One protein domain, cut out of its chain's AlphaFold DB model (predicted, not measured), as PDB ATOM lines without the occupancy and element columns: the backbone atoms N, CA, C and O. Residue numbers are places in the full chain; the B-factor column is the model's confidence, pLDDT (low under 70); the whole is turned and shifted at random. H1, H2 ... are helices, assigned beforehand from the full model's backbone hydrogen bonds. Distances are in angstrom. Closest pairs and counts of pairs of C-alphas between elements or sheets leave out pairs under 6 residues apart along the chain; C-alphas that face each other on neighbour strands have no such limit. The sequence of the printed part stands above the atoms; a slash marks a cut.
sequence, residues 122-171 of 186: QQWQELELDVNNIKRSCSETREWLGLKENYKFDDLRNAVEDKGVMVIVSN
ATOM      1  N   GLN A 122     -15.103 -45.033  11.646       62.12
ATOM      2  CA  GLN A 122     -15.504 -45.785  10.454       62.12
ATOM      3  C   GLN A 122     -15.172 -47.283  10.528       62.12
ATOM      4  O   GLN A 122     -14.108 -47.693  10.986       62.12
ATOM      5  N   GLN A 123     -16.101 -48.099  10.018       65.69
ATOM      6  CA  GLN A 123     -15.916 -49.535   9.833       65.69
ATOM      7  C   GLN A 123     -14.549 -49.809   9.188       65.69
ATOM      8  O   GLN A 123     -14.237 -49.229   8.148       65.69
ATOM      9  N   TRP A 124     -13.755 -50.684   9.818       73.25
ATOM     10  CA  TRP A 124     -12.451 -51.104   9.306       73.25
ATOM     11  C   TRP A 124     -12.570 -51.501   7.834       73.25
ATOM     12  O   TRP A 124     -13.349 -52.391   7.482       73.25
ATOM     13  N   GLN A 125     -11.807 -50.821   6.983       70.12
ATOM     14  CA  GLN A 125     -11.722 -51.125   5.562       70.12
ATOM     15  C   GLN A 125     -10.489 -51.984   5.338       70.12
ATOM     16  O   GLN A 125      -9.372 -51.472   5.328       70.12
ATOM     17  N   GLU A 126     -10.691 -53.288   5.190       77.44
ATOM     18  CA  GLU A 126      -9.596 -54.214   4.929       77.44
ATOM     19  C   GLU A 126      -8.914 -53.883   3.596       77.44
ATOM     20  O   GLU A 126      -9.573 -53.630   2.587       77.44
ATOM     21  N   LEU A 127      -7.582 -53.847   3.620       80.69
ATOM     22  CA  LEU A 127      -6.749 -53.630   2.446       80.69
ATOM     23  C   LEU A 127      -6.051 -54.946   2.106       80.69
ATOM     24  O   LEU A 127      -5.182 -55.402   2.853       80.69
ATOM     25  N   GLU A 128      -6.420 -55.547   0.980       82.50
ATOM     26  CA  GLU A 128      -5.712 -56.709   0.449       82.50
ATOM     27  C   GLU A 128      -4.383 -56.257  -0.164       82.50
ATOM     28  O   GLU A 128      -4.356 -55.429  -1.073       82.50
ATOM     29  N   LEU A 129      -3.271 -56.787   0.349       85.25
ATOM     30  CA  LEU A 129      -1.926 -56.431  -0.097       85.25
ATOM     31  C   LEU A 129      -1.253 -57.606  -0.805       85.25
ATOM     32  O   LEU A 129      -1.226 -58.728  -0.296       85.25
ATOM     33  N   ASP A 130      -0.618 -57.324  -1.941       84.19
ATOM     34  CA  ASP A 130       0.252 -58.287  -2.616       84.19
ATOM     35  C   ASP A 130       1.609 -58.374  -1.899       84.19
ATOM     36  O   ASP A 130       2.525 -57.564  -2.100       84.19
ATOM     37  N   VAL A 131       1.760 -59.394  -1.055       81.88
ATOM     38  CA  VAL A 131       3.006 -59.684  -0.324       81.88
ATOM     39  C   VAL A 131       4.197 -60.001  -1.235       81.88
ATOM     40  O   VAL A 131       5.338 -59.887  -0.785       81.88
ATOM     41  N   ASN A 132       3.978 -60.326  -2.514       88.06
ATOM     42  CA  ASN A 132       5.059 -60.592  -3.467       88.06
ATOM     43  C   ASN A 132       5.588 -59.316  -4.142       88.06
ATOM     44  O   ASN A 132       6.683 -59.328  -4.710       88.06
ATOM     45  N   ASN A 133       4.856 -58.199  -4.060       88.31
ATOM     46  CA  ASN A 133       5.250 -56.926  -4.655       88.31
ATOM     47  C   ASN A 133       5.199 -55.781  -3.637       88.31
ATOM     48  O   ASN A 133       4.283 -54.961  -3.610       88.31
ATOM     49  N   ILE A 134       6.265 -55.677  -2.840       88.06
ATOM     50  CA  ILE A 134       6.413 -54.657  -1.790       88.06
ATOM     51  C   ILE A 134       6.207 -53.235  -2.333       88.06
ATOM     52  O   ILE A 134       5.564 -52.418  -1.682       88.06
ATOM     53  N   LYS A 135       6.731 -52.915  -3.528       87.69
ATOM     54  CA  LYS A 135       6.611 -51.561  -4.101       87.69
ATOM     55  C   LYS A 135       5.158 -51.197  -4.383       87.69
ATOM     56  O   LYS A 135       4.736 -50.095  -4.035       87.69
ATOM     57  N   ARG A 136       4.420 -52.124  -4.995       87.38
ATOM     58  CA  ARG A 136       2.997 -51.963  -5.287       87.38
ATOM     59  C   ARG A 136       2.190 -51.836  -3.996       87.38
ATOM     60  O   ARG A 136       1.508 -50.831  -3.826       87.38
ATOM     61  N   SER A 137       2.407 -52.742  -3.047       87.12
ATOM     62  CA  SER A 137       1.750 -52.725  -1.734       87.12
ATOM     63  C   SER A 137       2.005 -51.430  -0.954       87.12
ATOM     64  O   SER A 137       1.094 -50.882  -0.336       87.12
ATOM     65  N   CYS A 138       3.217 -50.866  -1.021       85.19
ATOM     66  CA  CYS A 138       3.497 -49.555  -0.431       85.19
ATOM     67  C   CYS A 138       2.732 -48.414  -1.117       85.19
ATOM     68  O   CYS A 138       2.371 -47.448  -0.446       85.19
ATOM     69  N   SER A 139       2.538 -48.476  -2.436       86.38
ATOM     70  CA  SER A 139       1.756 -47.475  -3.170       86.38
ATOM     71  C   SER A 139       0.281 -47.554  -2.782       86.38
ATOM     72  O   SER A 139      -0.284 -46.551  -2.356       86.38
ATOM     73  N   GLU A 140      -0.290 -48.760  -2.826       88.75
ATOM     74  CA  GLU A 140      -1.686 -49.043  -2.470       88.75
ATOM     75  C   GLU A 140      -1.979 -48.660  -1.011       88.75
ATOM     76  O   GLU A 140      -2.992 -48.031  -0.725       88.75
ATOM     77  N   THR A 141      -1.049 -48.927  -0.086       88.69
ATOM     78  CA  THR A 141      -1.190 -48.517   1.324       88.69
ATOM     79  C   THR A 141      -1.214 -46.996   1.488       88.69
ATOM     80  O   THR A 141      -2.012 -46.477   2.266       88.69
ATOM     81  N   ARG A 142      -0.344 -46.255   0.784       88.19
ATOM     82  CA  ARG A 142      -0.332 -44.781   0.872       88.19
ATOM     83  C   ARG A 142      -1.607 -44.180   0.303       88.19
ATOM     84  O   ARG A 142      -2.143 -43.254   0.902       88.19
ATOM     85  N   GLU A 143      -2.081 -44.719  -0.816       88.19
ATOM     86  CA  GLU A 143      -3.340 -44.313  -1.434       88.19
ATOM     87  C   GLU A 143      -4.525 -44.603  -0.508       88.19
ATOM     88  O   GLU A 143      -5.330 -43.712  -0.243       88.19
ATOM     89  N   TRP A 144      -4.573 -45.801   0.079       87.56
ATOM     90  CA  TRP A 144      -5.602 -46.190   1.042       87.56
ATOM     91  C   TRP A 144      -5.617 -45.289   2.286       87.56
ATOM     92  O   TRP A 144      -6.692 -44.877   2.731       87.56
ATOM     93  N   LEU A 145      -4.442 -44.927   2.810       87.75
ATOM     94  CA  LEU A 145      -4.287 -43.964   3.909       87.75
ATOM     95  C   LEU A 145      -4.527 -42.502   3.483       87.75
ATOM     96  O   LEU A 145      -4.533 -41.620   4.337       87.75
ATOM     97  N   GLY A 146      -4.694 -42.208   2.189       87.62
ATOM     98  CA  GLY A 146      -4.851 -40.840   1.685       87.62
ATOM     99  C   GLY A 146      -3.605 -39.962   1.866       87.62
ATOM    100  O   GLY A 146      -3.711 -38.733   1.925       87.62
ATOM    101  N   LEU A 147      -2.419 -40.567   1.977       86.69
ATOM    102  CA  LEU A 147      -1.172 -39.853   2.241       86.69
ATOM    103  C   LEU A 147      -0.639 -39.171   0.975       86.69
ATOM    104  O   LEU A 147      -0.441 -39.807  -0.059       86.69
ATOM    105  N   LYS A 148      -0.345 -37.873   1.091       78.69
ATOM    106  CA  LYS A 148       0.363 -37.076   0.073       78.69
ATOM    107  C   LYS A 148       1.877 -37.074   0.341       78.69
ATOM    108  O   LYS A 148       2.371 -37.841   1.161       78.69
ATOM    109  N   GLU A 149       2.635 -36.225  -0.346       78.81
ATOM    110  CA  GLU A 149       4.071 -36.050  -0.089       78.81
ATOM    111  C   GLU A 149       4.335 -35.220   1.186       78.81
ATOM    112  O   GLU A 149       3.537 -34.358   1.548       78.81
ATOM    113  N   ASN A 150       5.481 -35.454   1.845       76.56
ATOM    114  CA  ASN A 150       5.968 -34.731   3.037       76.56
ATOM    115  C   ASN A 150       5.070 -34.797   4.293       76.56
ATOM    116  O   ASN A 150       4.681 -33.773   4.849       76.56
ATOM    117  N   TYR A 151       4.805 -36.006   4.790       78.69
ATOM    118  CA  TYR A 151       4.056 -36.247   6.031       78.69
ATOM    119  C   TYR A 151       4.917 -36.151   7.303       78.69
ATOM    120  O   TYR A 151       6.060 -36.620   7.354       78.69
ATOM    121  N   LYS A 152       4.330 -35.600   8.368       83.94
ATOM    122  CA  LYS A 152       4.822 -35.680   9.751       83.94
ATOM    123  C   LYS A 152       4.182 -36.866  10.476       83.94
ATOM    124  O   LYS A 152       3.276 -37.522   9.971       83.94
ATOM    125  N   PHE A 153       4.659 -37.143  11.690       81.44
ATOM    126  CA  PHE A 153       4.098 -38.208  12.523       81.44
ATOM    127  C   PHE A 153       2.596 -38.019  12.782       81.44
ATOM    128  O   PHE A 153       1.853 -38.987  12.677       81.44
ATOM    129  N   ASP A 154       2.150 -36.794  13.064       80.38
ATOM    130  CA  ASP A 154       0.735 -36.517  13.335       80.38
ATOM    131  C   ASP A 154      -0.146 -36.752  12.098       80.38
ATOM    132  O   ASP A 154      -1.241 -37.287  12.227       80.38
ATOM    133  N   ASP A 155       0.358 -36.461  10.893       83.56
ATOM    134  CA  ASP A 155      -0.359 -36.742   9.642       83.56
ATOM    135  C   ASP A 155      -0.543 -38.254   9.442       83.56
ATOM    136  O   ASP A 155      -1.630 -38.720   9.109       83.56
ATOM    137  N   LEU A 156       0.513 -39.035   9.705       85.19
ATOM    138  CA  LEU A 156       0.456 -40.498   9.660       85.19
ATOM    139  C   LEU A 156      -0.480 -41.062  10.731       85.19
ATOM    140  O   LEU A 156      -1.214 -42.012  10.470       85.19
ATOM    141  N   ARG A 157      -0.440 -40.492  11.939       82.81
ATOM    142  CA  ARG A 157      -1.288 -40.903  13.054       82.81
ATOM    143  C   ARG A 157      -2.758 -40.709  12.709       82.81
ATOM    144  O   ARG A 157      -3.515 -41.665  12.824       82.81
ATOM    145  N   ASN A 158      -3.125 -39.516  12.251       83.00
ATOM    146  CA  ASN A 158      -4.501 -39.195  11.885       83.00
ATOM    147  C   ASN A 158      -4.987 -40.104  10.753       83.00
ATOM    148  O   ASN A 158      -6.037 -40.716  10.879       83.00
ATOM    149  N   ALA A 159      -4.173 -40.295   9.707       86.94
ATOM    150  CA  ALA A 159      -4.525 -41.168   8.587       86.94
ATOM    151  C   ALA A 159      -4.825 -42.616   9.015       86.94
ATOM    152  O   ALA A 159      -5.667 -43.278   8.418       86.94
ATOM    153  N   VAL A 160      -4.135 -43.119  10.041       85.19
ATOM    154  CA  VAL A 160      -4.352 -44.463  10.595       85.19
ATOM    155  C   VAL A 160      -5.555 -44.489  11.551       85.19
ATOM    156  O   VAL A 160      -6.361 -45.419  11.491       85.19
ATOM    157  N   GLU A 161      -5.716 -43.469  12.396       82.75
ATOM    158  CA  GLU A 161      -6.854 -43.336  13.322       82.75
ATOM    159  C   GLU A 161      -8.195 -43.159  12.583       82.75
ATOM    160  O   GLU A 161      -9.204 -43.750  12.989       82.75
ATOM    161  N   ASP A 162      -8.190 -42.476  11.435       82.44
ATOM    162  CA  ASP A 162      -9.339 -42.335  10.530       82.44
ATOM    163  C   ASP A 162      -9.806 -43.680   9.949       82.44
ATOM    164  O   ASP A 162     -10.970 -43.834   9.584       82.44
ATOM    165  N   LYS A 163      -8.928 -44.689   9.908       82.19
ATOM    166  CA  LYS A 163      -9.264 -46.060   9.483       82.19
ATOM    167  C   LYS A 163      -9.758 -46.945  10.626       82.19
ATOM    168  O   LYS A 163      -9.897 -48.154  10.447       82.19
ATOM    169  N   GLY A 164     -10.001 -46.372  11.804       76.75
ATOM    170  CA  GLY A 164     -10.492 -47.100  12.974       76.75
ATOM    171  C   GLY A 164      -9.395 -47.770  13.803       76.75
ATOM    172  O   GLY A 164      -9.698 -48.601  14.660       76.75
ATOM    173  N   VAL A 165      -8.122 -47.414  13.591       80.94
ATOM    174  CA  VAL A 165      -6.988 -47.968  14.347       80.94
ATOM    175  C   VAL A 165      -6.548 -46.999  15.435       80.94
ATOM    176  O   VAL A 165      -6.050 -45.919  15.155       80.94
ATOM    177  N   MET A 166      -6.640 -47.406  16.698       80.25
ATOM    178  CA  MET A 166      -6.128 -46.592  17.804       80.25
ATOM    179  C   MET A 166      -4.593 -46.640  17.852       80.25
ATOM    180  O   MET A 166      -4.008 -47.704  18.077       80.25
ATOM    181  N   VAL A 167      -3.930 -45.490  17.699       80.62
ATOM    182  CA  VAL A 167      -2.464 -45.391  17.771       80.62
ATOM    183  C   VAL A 167      -2.035 -44.986  19.178       80.62
ATOM    184  O   VAL A 167      -2.447 -43.957  19.713       80.62
ATOM    185  N   ILE A 168      -1.157 -45.787  19.786       77.25
ATOM    186  CA  ILE A 168      -0.650 -45.539  21.139       77.25
ATOM    187  C   ILE A 168       0.865 -45.446  21.118       77.25
ATOM    188  O   ILE A 168       1.574 -46.354  20.684       77.25
ATOM    189  N   VAL A 169       1.365 -44.338  21.650       73.06
ATOM    190  CA  VAL A 169       2.791 -44.045  21.721       73.06
ATOM    191  C   VAL A 169       3.304 -44.449  23.103       73.06
ATOM    192  O   VAL A 169       3.008 -43.813  24.109       73.06
ATOM    193  N   SER A 170       4.053 -45.554  23.159       64.56
ATOM    194  CA  SER A 170       4.512 -46.171  24.415       64.56
ATOM    195  C   SER A 170       5.729 -45.491  25.053       64.56
ATOM    196  O   SER A 170       5.984 -45.685  26.240       64.56
ATOM    197  N   ASN A 171       6.469 -44.681  24.291       63.88
ATOM    198  CA  ASN A 171       7.567 -43.843  24.768       63.88
ATOM    199  C   ASN A 171       7.412 -42.451  24.152       63.88
ATOM    200  O   ASN A 171       7.180 -42.363  22.950       63.88
TER     201      ASN A 171
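This is residues 122 to 171 of the 186 residues of an uncharacterized protein of Candidatus Thiodubiliella endoseptemdiera (UniProt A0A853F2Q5). What is the main picture? Two short helices stand apart in an open frame of loops: residues 122 to 133 run out as an arm, H1 folds back from it, a loop leads to H2, and residues 162 to 171 fold back as a tail. How is it made up? The printed part has 50 residues, 20 of them in H1, then H2; it is all helix by class, with no named strand. It is only just loose, close to compact, with a radius of gyration of the C-alphas of 11.9 A and spans of 32 by 27 by 21 A.

Do the helices meet? H1, residues 134 to 144, and H2, residues 153 to 161, are apart, with no C-alpha of the one within 8 A of the other. Are their backbones bonded? In H1 and H2 every O i to N i+4 pair is within hydrogen-bond range.

Where does H1 lie? It begins at C-alpha 134 (6.413, -54.657, -1.790) and is 15.0 A long. Where does H2 end? At C-alpha 161 (-6.854, -43.336, 13.322), after 12.1 A.

What stands free? Residues 131 to 136, of which 134 to 136 belong to H1, and residues 148 to 154. Is anything cut or uncertain? The printed part has no cut, the H1 to H2 link is short, and residues 122 to 123 and 170 to 171 have pLDDT under 70.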